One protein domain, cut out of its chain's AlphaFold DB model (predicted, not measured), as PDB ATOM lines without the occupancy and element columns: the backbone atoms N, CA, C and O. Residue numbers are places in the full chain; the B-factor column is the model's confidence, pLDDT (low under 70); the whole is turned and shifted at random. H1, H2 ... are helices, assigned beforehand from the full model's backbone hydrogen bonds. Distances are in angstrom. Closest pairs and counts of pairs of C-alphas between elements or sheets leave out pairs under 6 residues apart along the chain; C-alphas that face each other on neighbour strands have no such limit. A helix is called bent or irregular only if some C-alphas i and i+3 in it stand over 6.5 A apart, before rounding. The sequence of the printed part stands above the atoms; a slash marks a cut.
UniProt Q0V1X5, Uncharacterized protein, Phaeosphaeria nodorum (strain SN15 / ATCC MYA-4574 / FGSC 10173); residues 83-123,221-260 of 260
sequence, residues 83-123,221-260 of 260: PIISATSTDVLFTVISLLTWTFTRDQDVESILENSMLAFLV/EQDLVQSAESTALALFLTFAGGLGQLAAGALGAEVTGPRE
ATOM      1  N   PRO A  83      11.004  12.814 -68.721       66.81
ATOM      2  CA  PRO A  83       9.996  13.189 -67.725       66.81
ATOM      3  C   PRO A  83      10.305  12.637 -66.327       66.81
ATOM      4  O   PRO A  83       9.917  13.228 -65.323       66.81
ATOM      5  N   ILE A  84      11.050  11.533 -66.260       65.94
ATOM      6  CA  ILE A  84      11.448  10.870 -65.013       65.94
ATOM      7  C   ILE A  84      12.442  11.741 -64.226       65.94
ATOM      8  O   ILE A  84      12.330  11.881 -63.007       65.94
ATOM      9  N   ILE A  85      13.387  12.376 -64.922       65.31
ATOM     10  CA  ILE A  85      14.416  13.224 -64.304       65.31
ATOM     11  C   ILE A  85      13.795  14.549 -63.849       65.31
ATOM     12  O   ILE A  85      14.092  15.044 -62.764       65.31
ATOM     13  N   SER A  86      12.862  15.094 -64.638       65.25
ATOM     14  CA  SER A  86      12.125  16.298 -64.250       65.25
ATOM     15  C   SER A  86      11.295  16.066 -62.986       65.25
ATOM     16  O   SER A  86      11.418  16.851 -62.050       65.25
ATOM     17  N   ALA A  87      10.503  14.990 -62.933       69.88
ATOM     18  CA  ALA A  87       9.631  14.695 -61.793       69.88
ATOM     19  C   ALA A  87      10.417  14.469 -60.490       69.88
ATOM     20  O   ALA A  87      10.047  14.989 -59.440       69.88
ATOM     21  N   THR A  88      11.541  13.752 -60.566       73.12
ATOM     22  CA  THR A  88      12.414  13.528 -59.401       73.12
ATOM     23  C   THR A  88      13.114  14.808 -58.952       73.12
ATOM     24  O   THR A  88      13.171  15.078 -57.756       73.12
ATOM     25  N   SER A  89      13.576  15.658 -59.877       68.94
ATOM     26  CA  SER A  89      14.180  16.948 -59.512       68.94
ATOM     27  C   SER A  89      13.186  17.899 -58.837       68.94
ATOM     28  O   SER A  89      13.548  18.589 -57.885       68.94
ATOM     29  N   THR A  90      11.923  17.907 -59.279       72.12
ATOM     30  CA  THR A  90      10.870  18.716 -58.655       72.12
ATOM     31  C   THR A  90      10.494  18.203 -57.271       72.12
ATOM     32  O   THR A  90      10.252  19.017 -56.389       72.12
ATOM     33  N   ASP A  91      10.494  16.885 -57.060       78.19
ATOM     34  CA  ASP A  91      10.236  16.273 -55.750       78.19
ATOM     35  C   ASP A  91      11.368  16.584 -54.755       78.19
ATOM     36  O   ASP A  91      11.134  17.011 -53.624       78.19
ATOM     37  N   VAL A  92      12.622  16.508 -55.212       79.06
ATOM     38  CA  VAL A  92      13.789  16.935 -54.423       79.06
ATOM     39  C   VAL A  92      13.720  18.430 -54.092       79.06
ATOM     40  O   VAL A  92      13.992  18.835 -52.968       79.06
ATOM     41  N   LEU A  93      13.311  19.277 -55.036       74.31
ATOM     42  CA  LEU A  93      13.163  20.710 -54.780       74.31
ATOM     43  C   LEU A  93      12.025  20.995 -53.787       74.31
ATOM     44  O   LEU A  93      12.187  21.820 -52.888       74.31
ATOM     45  N   PHE A  94      10.895  20.297 -53.914       75.25
ATOM     46  CA  PHE A  94       9.761  20.451 -53.004       75.25
ATOM     47  C   PHE A  94      10.095  19.958 -51.592       75.25
ATOM     48  O   PHE A  94       9.733  20.611 -50.616       75.25
ATOM     49  N   THR A  95      10.847  18.862 -51.472       80.94
ATOM     50  CA  THR A  95      11.341  18.376 -50.176       80.94
ATOM     51  C   THR A  95      12.318  19.361 -49.541       80.94
ATOM     52  O   THR A  95      12.149  19.669 -48.365       80.94
ATOM     53  N   VAL A  96      13.256  19.952 -50.294       77.50
ATOM     54  CA  VAL A  96      14.121  21.033 -49.776       77.50
ATOM     55  C   VAL A  96      13.290  22.199 -49.243       77.50
ATOM     56  O   VAL A  96      13.501  22.618 -48.109       77.50
ATOM     57  N   ILE A  97      12.342  22.719 -50.032       74.56
ATOM     58  CA  ILE A  97      11.506  23.860 -49.620       74.56
ATOM     59  C   ILE A  97      10.660  23.501 -48.397       74.56
ATOM     60  O   ILE A  97      10.531  24.316 -47.483       74.56
ATOM     61  N   SER A  98      10.110  22.285 -48.351       82.56
ATOM     62  CA  SER A  98       9.339  21.799 -47.207       82.56
ATOM     63  C   SER A  98      10.195  21.719 -45.946       82.56
ATOM     64  O   SER A  98       9.725  22.121 -44.886       82.56
ATOM     65  N   LEU A  99      11.439  21.236 -46.045       78.00
ATOM     66  CA  LEU A  99      12.358  21.203 -44.908       78.00
ATOM     67  C   LEU A  99      12.778  22.610 -44.481       78.00
ATOM     68  O   LEU A  99      12.775  22.889 -43.292       78.00
ATOM     69  N   LEU A 100      13.064  23.512 -45.423       74.69
ATOM     70  CA  LEU A 100      13.380  24.911 -45.118       74.69
ATOM     71  C   LEU A 100      12.229  25.619 -44.396       74.69
ATOM     72  O   LEU A 100      12.427  26.370 -43.445       74.69
ATOM     73  N   THR A 101      11.007  25.375 -44.869       78.62
ATOM     74  CA  THR A 101       9.798  25.921 -44.250       78.62
ATOM     75  C   THR A 101       9.626  25.335 -42.854       78.62
ATOM     76  O   THR A 101       9.334  26.073 -41.920       78.62
ATOM     77  N   TRP A 102       9.868  24.033 -42.684       81.25
ATOM     78  CA  TRP A 102       9.820  23.368 -41.384       81.25
ATOM     79  C   TRP A 102      10.825  23.962 -40.390       81.25
ATOM     80  O   TRP A 102      10.418  24.354 -39.297       81.25
ATOM     81  N   THR A 103      12.095  24.115 -40.784       77.38
ATOM     82  CA  THR A 103      13.141  24.711 -39.933       77.38
ATOM     83  C   THR A 103      12.806  26.152 -39.548       77.38
ATOM     84  O   THR A 103      12.992  26.525 -38.395       77.38
ATOM     85  N   PHE A 104      12.242  26.933 -40.480       74.50
ATOM     86  CA  PHE A 104      11.804  28.309 -40.233       74.50
ATOM     87  C   PHE A 104      10.626  28.374 -39.253       74.50
ATOM     88  O   PHE A 104      10.664  29.115 -38.279       74.50
ATOM     89  N   THR A 105       9.582  27.563 -39.468       77.12
ATOM     90  CA  THR A 105       8.382  27.566 -38.608       77.12
ATOM     91  C   THR A 105       8.640  27.094 -37.182       77.12
ATOM     92  O   THR A 105       7.844  27.388 -36.294       77.12
ATOM     93  N   ARG A 106       9.711  26.327 -36.967       73.31
ATOM     94  CA  ARG A 106      10.092  25.793 -35.658       73.31
ATOM     95  C   ARG A 106      11.175  26.603 -34.959       73.31
ATOM     96  O   ARG A 106      11.556  26.197 -33.871       73.31
ATOM     97  N   ASP A 107      11.644  27.682 -35.587       69.06
ATOM     98  CA  ASP A 107      12.745  28.519 -35.105       69.06
ATOM     99  C   ASP A 107      13.918  27.681 -34.576       69.06
ATOM    100  O   ASP A 107      14.362  27.802 -33.438       69.06
ATOM    101  N   GLN A 108      14.354  26.708 -35.385       69.69
ATOM    102  CA  GLN A 108      15.409  25.800 -34.948       69.69
ATOM    103  C   GLN A 108      16.727  26.551 -34.782       69.69
ATOM    104  O   GLN A 108      17.243  27.134 -35.740       69.69
ATOM    105  N   ASP A 109      17.297  26.438 -33.581       74.38
ATOM    106  CA  ASP A 109      18.587  27.016 -33.240       74.38
ATOM    107  C   ASP A 109      19.680  26.560 -34.204       74.38
ATOM    108  O   ASP A 109      19.922  25.363 -34.397       74.38
ATOM    109  N   VAL A 110      20.390  27.541 -34.755       74.88
ATOM    110  CA  VAL A 110      21.503  27.373 -35.699       74.88
ATOM    111  C   VAL A 110      22.549  26.394 -35.154       74.88
ATOM    112  O   VAL A 110      23.055  25.534 -35.879       74.88
ATOM    113  N   GLU A 111      22.831  26.493 -33.856       75.00
ATOM    114  CA  GLU A 111      23.795  25.648 -33.157       75.00
ATOM    115  C   GLU A 111      23.324  24.189 -33.092       75.00
ATOM    116  O   GLU A 111      24.076  23.284 -33.447       75.00
ATOM    117  N   SER A 112      22.039  23.956 -32.800       74.88
ATOM    118  CA  SER A 112      21.455  22.609 -32.774       74.88
ATOM    119  C   SER A 112      21.445  21.931 -34.154       74.88
ATOM    120  O   SER A 112      21.657  20.719 -34.259       74.88
ATOM    121  N   ILE A 113      21.266  22.697 -35.236       76.38
ATOM    122  CA  ILE A 113      21.344  22.179 -36.611       76.38
ATOM    123  C   ILE A 113      22.791  21.820 -36.964       76.38
ATOM    124  O   ILE A 113      23.044  20.767 -37.559       76.38
ATOM    125  N   LEU A 114      23.754  22.670 -36.601       74.00
ATOM    126  CA  LEU A 114      25.175  22.452 -36.875       74.00
ATOM    127  C   LEU A 114      25.749  21.257 -36.109       74.00
ATOM    128  O   LEU A 114      26.477  20.460 -36.706       74.00
ATOM    129  N   GLU A 115      25.408  21.112 -34.828       74.12
ATOM    130  CA  GLU A 115      25.867  20.012 -33.970       74.12
ATOM    131  C   GLU A 115      25.430  18.636 -34.484       74.12
ATOM    132  O   GLU A 115      26.161  17.653 -34.345       74.12
ATOM    133  N   ASN A 116      24.263  18.565 -35.125       72.25
ATOM    134  CA  ASN A 116      23.734  17.331 -35.703       72.25
ATOM    135  C   ASN A 116      24.112  17.126 -37.176       72.25
ATOM    136  O   ASN A 116      23.828  16.079 -37.763       72.25
ATOM    137  N   SER A 117      24.767  18.111 -37.784       70.88
ATOM    138  CA  SER A 117      25.203  18.047 -39.174       70.88
ATOM    139  C   SER A 117      26.628  17.509 -39.296       70.88
ATOM    140  O   SER A 117      27.417  17.510 -38.356       70.88
ATOM    141  N   MET A 118      27.026  17.114 -40.509       60.97
ATOM    142  CA  MET A 118      28.431  16.775 -40.823       60.97
ATOM    143  C   MET A 118      29.417  17.919 -40.508       60.97
ATOM    144  O   MET A 118      30.623  17.692 -40.426       60.97
ATOM    145  N   LEU A 119      28.908  19.140 -40.321       63.34
ATOM    146  CA  LEU A 119      29.658  20.332 -39.931       63.34
ATOM    147  C   LEU A 119      29.780  20.517 -38.413       63.34
ATOM    148  O   LEU A 119      30.290  21.547 -37.986       63.34
ATOM    149  N   ALA A 120      29.423  19.523 -37.598       63.66
ATOM    150  CA  ALA A 120      29.626  19.554 -36.147       63.66
ATOM    151  C   ALA A 120      31.092  19.797 -35.733       63.66
ATOM    152  O   ALA A 120      31.376  20.169 -34.600       63.66
ATOM    153  N   PHE A 121      32.046  19.592 -36.648       61.97
ATOM    154  CA  PHE A 121      33.453  19.946 -36.448       61.97
ATOM    155  C   PHE A 121      33.722  21.465 -36.479       61.97
ATOM    156  O   PHE A 121      34.721  21.913 -35.924       61.97
ATOM    157  N   LEU A 122      32.869  22.247 -37.146       60.31
ATOM    158  CA  LEU A 122      33.006  23.700 -37.285       60.31
ATOM    159  C   LEU A 122      32.471  24.464 -36.071       60.31
ATOM    160  O   LEU A 122      32.911  25.587 -35.833       60.31
ATOM    161  N   VAL A 123      31.545  23.863 -35.319       60.25
ATOM    162  CA  VAL A 123      31.076  24.418 -34.049       60.25
ATOM    163  C   VAL A 123      32.235  24.330 -33.060       60.25
ATOM    164  O   VAL A 123      32.726  23.222 -32.804       60.25
ATOM    165  N   GLU A 221      13.242  41.708 -32.887       56.66
ATOM    166  CA  GLU A 221      14.050  41.753 -34.119       56.66
ATOM    167  C   GLU A 221      15.182  40.702 -34.092       56.66
ATOM    168  O   GLU A 221      15.661  40.292 -35.146       56.66
ATOM    169  N   GLN A 222      15.566  40.227 -32.900       57.97
ATOM    170  CA  GLN A 222      16.529  39.147 -32.699       57.97
ATOM    171  C   GLN A 222      15.987  37.779 -33.143       57.97
ATOM    172  O   GLN A 222      16.721  37.077 -33.829       57.97
ATOM    173  N   ASP A 223      14.718  37.443 -32.888       58.53
ATOM    174  CA  ASP A 223      14.100  36.185 -33.357       58.53
ATOM    175  C   ASP A 223      14.064  36.130 -34.892       58.53
ATOM    176  O   ASP A 223      14.357  35.113 -35.517       58.53
ATOM    177  N   LEU A 224      13.755  37.261 -35.539       63.03
ATOM    178  CA  LEU A 224      13.749  37.352 -37.005       63.03
ATOM    179  C   LEU A 224      15.154  37.177 -37.596       63.03
ATOM    180  O   LEU A 224      15.302  36.567 -38.659       63.03
ATOM    181  N   VAL A 225      16.180  37.705 -36.925       71.06
ATOM    182  CA  VAL A 225      17.583  37.541 -37.331       71.06
ATOM    183  C   VAL A 225      18.039  36.098 -37.118       71.06
ATOM    184  O   VAL A 225      18.613  35.514 -38.033       71.06
ATOM    185  N   GLN A 226      17.715  35.492 -35.979       68.81
ATOM    186  CA  GLN A 226      18.051  34.104 -35.653       68.81
ATOM    187  C   GLN A 226      17.385  33.115 -36.617       68.81
ATOM    188  O   GLN A 226      18.044  32.229 -37.172       68.81
ATOM    189  N   SER A 227      16.113  33.345 -36.936       68.00
ATOM    190  CA  SER A 227      15.395  32.570 -37.941       68.00
ATOM    191  C   SER A 227      16.011  32.746 -39.338       68.00
ATOM    192  O   SER A 227      16.214  31.771 -40.072       68.00
ATOM    193  N   ALA A 228      16.407  33.969 -39.714       72.50
ATOM    194  CA  ALA A 228      17.088  34.223 -40.983       72.50
ATOM    195  C   ALA A 228      18.468  33.539 -41.059       72.50
ATOM    196  O   ALA A 228      18.817  32.987 -42.107       72.50
ATOM    197  N   GLU A 229      19.229  33.522 -39.965       75.81
ATOM    198  CA  GLU A 229      20.511  32.819 -39.857       75.81
ATOM    199  C   GLU A 229      20.335  31.301 -39.989       75.81
ATOM    200  O   GLU A 229      21.052  30.663 -40.768       75.81
ATOM    201  N   SER A 230      19.326  30.731 -39.325       73.81
ATOM    202  CA  SER A 230      18.965  29.312 -39.437       73.81
ATOM    203  C   SER A 230      18.569  28.940 -40.866       73.81
ATOM    204  O   SER A 230      19.039  27.945 -41.426       73.81
ATOM    205  N   THR A 231      17.799  29.806 -41.530       73.06
ATOM    206  CA  THR A 231      17.389  29.600 -42.927       73.06
ATOM    207  C   THR A 231      18.576  29.701 -43.890       73.06
ATOM    208  O   THR A 231      18.709  28.892 -44.815       73.06
ATOM    209  N   ALA A 232      19.472  30.670 -43.678       77.25
ATOM    210  CA  ALA A 232      20.695  30.814 -44.464       77.25
ATOM    211  C   ALA A 232      21.607  29.591 -44.300       77.25
ATOM    212  O   ALA A 232      22.172  29.098 -45.283       77.25
ATOM    213  N   LEU A 233      21.696  29.054 -43.083       72.50
ATOM    214  CA  LEU A 233      22.434  27.834 -42.802       72.50
ATOM    215  C   LEU A 233      21.789  26.616 -43.464       72.50
ATOM    216  O   LEU A 233      22.490  25.826 -44.091       72.50
ATOM    217  N   ALA A 234      20.468  26.479 -43.410       76.00
ATOM    218  CA  ALA A 234      19.739  25.411 -44.088       76.00
ATOM    219  C   ALA A 234      19.980  25.432 -45.612       76.00
ATOM    220  O   ALA A 234      20.248  24.393 -46.230       76.00
ATOM    221  N   LEU A 235      19.980  26.619 -46.230       76.00
ATOM    222  CA  LEU A 235      20.359  26.782 -47.639       76.00
ATOM    223  C   LEU A 235      21.812  26.377 -47.888       76.00
ATOM    224  O   LEU A 235      22.101  25.681 -48.864       76.00
ATOM    225  N   PHE A 236      22.718  26.772 -46.993       75.50
ATOM    226  CA  PHE A 236      24.117  26.382 -47.078       75.50
ATOM    227  C   PHE A 236      24.291  24.864 -46.968       75.50
ATOM    228  O   PHE A 236      24.977  24.294 -47.805       75.50
ATOM    229  N   LEU A 237      23.635  24.182 -46.027       71.75
ATOM    230  CA  LEU A 237      23.672  22.719 -45.890       71.75
ATOM    231  C   LEU A 237      23.083  22.015 -47.109       71.75
ATOM    232  O   LEU A 237      23.633  21.016 -47.566       71.75
ATOM    233  N   THR A 238      22.006  22.556 -47.674       75.69
ATOM    234  CA  THR A 238      21.424  22.027 -48.911       75.69
ATOM    235  C   THR A 238      22.429  22.101 -50.060       75.69
ATOM    236  O   THR A 238      22.565  21.144 -50.823       75.69
ATOM    237  N   PHE A 239      23.162  23.211 -50.179       70.44
ATOM    238  CA  PHE A 239      24.132  23.416 -51.254       70.44
ATOM    239  C   PHE A 239      25.458  22.677 -51.017       70.44
ATOM    240  O   PHE A 239      25.987  22.051 -51.930       70.44
ATOM    241  N   ALA A 240      25.983  22.728 -49.791       67.56
ATOM    242  CA  ALA A 240      27.255  22.145 -49.373       67.56
ATOM    243  C   ALA A 240      27.176  20.617 -49.225       67.56
ATOM    244  O   ALA A 240      28.120  19.902 -49.563       67.56
ATOM    245  N   GLY A 241      26.051  20.137 -48.700       65.75
ATOM    246  CA  GLY A 241      25.851  18.783 -48.196       65.75
ATOM    247  C   GLY A 241      24.763  17.964 -48.876       65.75
ATOM    248  O   GLY A 241      24.653  16.761 -48.628       65.75
ATOM    249  N   GLY A 242      23.954  18.600 -49.722       78.19
ATOM    250  CA  GLY A 242      22.776  17.995 -50.328       78.19
ATOM    251  C   GLY A 242      21.608  17.817 -49.351       78.19
ATOM    252  O   GLY A 242      21.689  18.108 -48.156       78.19
ATOM    253  N   LEU A 243      20.503  17.279 -49.876       75.69
ATOM    254  CA  LEU A 243      19.253  17.071 -49.134       75.69
ATOM    255  C   LEU A 243      19.442  16.207 -47.872       75.69
ATOM    256  O   LEU A 243      18.793  16.445 -46.860       75.69
ATOM    257  N   GLY A 244      20.349  15.225 -47.913       77.50
ATOM    258  CA  GLY A 244      20.604  14.332 -46.780       77.50
ATOM    259  C   GLY A 244      21.211  15.039 -45.565       77.50
ATOM    260  O   GLY A 244      20.831  14.726 -44.440       77.50
ATOM    261  N   GLN A 245      22.110  16.009 -45.770       77.81
ATOM    262  CA  GLN A 245      22.695  16.772 -44.659       77.81
ATOM    263  C   GLN A 245      21.698  17.768 -44.069       77.81
ATOM    264  O   GLN A 245      21.613  17.866 -42.849       77.81
ATOM    265  N   LEU A 246      20.901  18.438 -44.912       79.44
ATOM    266  CA  LEU A 246      19.781  19.266 -44.455       79.44
ATOM    267  C   LEU A 246      18.816  18.441 -43.589       79.44
ATOM    268  O   LEU A 246      18.477  18.857 -42.488       79.44
ATOM    269  N   ALA A 247      18.401  17.265 -44.067       78.94
ATOM    270  CA  ALA A 247      17.466  16.410 -43.344       78.94
ATOM    271  C   ALA A 247      18.044  15.889 -42.024       78.94
ATOM    272  O   ALA A 247      17.342  15.897 -41.017       78.94
ATOM    273  N   ALA A 248      19.315  15.478 -42.006       80.81
ATOM    274  CA  ALA A 248      19.985  15.050 -40.781       80.81
ATOM    275  C   ALA A 248      20.117  16.193 -39.761       80.81
ATOM    276  O   ALA A 248      19.838  15.979 -38.585       80.81
ATOM    277  N   GLY A 249      20.477  17.399 -40.211       77.19
ATOM    278  CA  GLY A 249      20.571  18.584 -39.358       77.19
ATOM    279  C   GLY A 249      19.213  19.012 -38.802       77.19
ATOM    280  O   GLY A 249      19.070  19.146 -37.593       77.19
ATOM    281  N   ALA A 250      18.200  19.147 -39.664       80.06
ATOM    282  CA  ALA A 250      16.859  19.584 -39.275       80.06
ATOM    283  C   ALA A 250      16.145  18.569 -38.363       80.06
ATOM    284  O   ALA A 250      15.580  18.936 -37.335       80.06
ATOM    285  N   LEU A 251      16.183  17.274 -38.697       80.31
ATOM    286  CA  LEU A 251      15.556  16.241 -37.862       80.31
ATOM    287  C   LEU A 251      16.372  15.957 -36.596       80.31
ATOM    288  O   LEU A 251      15.803  15.660 -35.550       80.31
ATOM    289  N   GLY A 252      17.701  16.053 -36.668       79.38
ATOM    290  CA  GLY A 252      18.568  15.919 -35.500       79.38
ATOM    291  C   GLY A 252      18.312  17.029 -34.486       79.38
ATOM    292  O   GLY A 252      18.081  16.734 -33.312       79.38
ATOM    293  N   ALA A 253      18.244  18.277 -34.958       79.94
ATOM    294  CA  ALA A 253      17.926  19.444 -34.140       79.94
ATOM    295  C   ALA A 253      16.570  19.314 -33.431       79.94
ATOM    296  O   ALA A 253      16.444  19.708 -32.278       79.94
ATOM    297  N   GLU A 254      15.567  18.694 -34.064       77.81
ATOM    298  CA  GLU A 254      14.271  18.435 -33.420       77.81
ATOM    299  C   GLU A 254      14.385  17.454 -32.239       77.81
ATOM    300  O   GLU A 254      13.700  17.601 -31.226       77.81
ATOM    301  N   VAL A 255      15.254  16.445 -32.341       76.50
ATOM    302  CA  VAL A 255      15.412  15.423 -31.295       76.50
ATOM    303  C   VAL A 255      16.272  15.923 -30.132       76.50
ATOM    304  O   VAL A 255      16.039  15.511 -28.991       76.50
ATOM    305  N   THR A 256      17.260  16.778 -30.407       69.56
ATOM    306  CA  THR A 256      18.221  17.281 -29.409       69.56
ATOM    307  C   THR A 256      17.898  18.671 -28.873       69.56
ATOM    308  O   THR A 256      18.511  19.076 -27.887       69.56
ATOM    309  N   GLY A 257      16.980  19.402 -29.507       65.56
ATOM    310  CA  GLY A 257      16.589  20.745 -29.096       65.56
ATOM    311  C   GLY A 257      16.000  20.789 -27.678       65.56
ATOM    312  O   GLY A 257      15.557  19.755 -27.156       65.56
ATOM    313  N   PRO A 258      16.002  21.969 -27.029       56.94
ATOM    314  CA  PRO A 258      15.438  22.140 -25.696       56.94
ATOM    315  C   PRO A 258      13.992  21.633 -25.665       56.94
ATOM    316  O   PRO A 258      13.132  22.117 -26.395       56.94
ATOM    317  N   ARG A 259      13.723  20.621 -24.835       52.38
ATOM    318  CA  ARG A 259      12.350  20.222 -24.513       52.38
ATOM    319  C   ARG A 259      11.852  21.171 -23.438       52.38
ATOM    320  O   ARG A 259      12.351  21.101 -22.315       52.38
ATOM    321  N   GLU A 260      10.929  22.047 -23.813       43.28
ATOM    322  CA  GLU A 260      10.121  22.826 -22.869       43.28
ATOM    323  C   GLU A 260       9.392  21.922 -21.860       43.28
ATOM    324  O   GLU A 260       8.908  20.831 -22.258       43.28
TER     325      GLU A 260
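AT A GLANCE: This is residues 83 to 123 and 221 to 260 of the 260 residues of an uncharacterized protein of Phaeosphaeria nodorum (strain SN15 / ATCC MYA-4574 / FGSC 10173) (UniProt Q0V1X5). The bent helix H3 folds back as a V, and both H1 and short H2 pack on its two arms, while residues 83 to 91 of H1 stick out. The printed part has 81 residues with three named helices, H1, H2, H3 in order, and no named strand: all helix. It is compact, radius of gyration of the C-alphas 13.1 A, spanning 44 by 28 by 21 A.

HOW THE PARTS SIT: H1, residues 83 to 105, touches H3a, residues 221 to 240, with residues 96 to 104 alone, opposite ways at a shallow tilt of 28 degrees; closest are C-alphas 104 and 227, 6.0 A. H1 touches H3b, residues 243 to 256, the same way at a shallow 28 degrees; closest are C-alphas 103 and 250, 6.4 A. H2, residues 110 to 115, touches H3b about perpendicular, 81 degrees; closest are C-alphas 113 and 249, 4.6 A. H2 touches residues 226 to 233 of H3a alone; closest are C-alphas 110 and 230, 4.9 A. H1 and H2 are apart. In H1, H2, H3a and H3b every O i to N i+4 pair is within hydrogen-bond range.

IN THESE COORDINATES: H1 begins at C-alpha 83 (9.996, 13.189, -67.725) and is 32.5 A long. H3, residues 221 to 256, was assigned as one helix by its hydrogen bonds but is bent, C-alphas 240 and 243 being 9.5 A apart; H3a is 28.1 A long, and H3b ends at C-alpha 256 (18.221, 17.281, -29.409).

THE WHOLE: The farthest C-alphas, 83 and 260, are 45.9 A apart. Residues 124 to 220 are not printed; C-alphas 123 and 221 are 24.3 A apart across the cut. Mean pLDDT of the printed part is 71.8, with 27 residues under 70, among them 118 to 123.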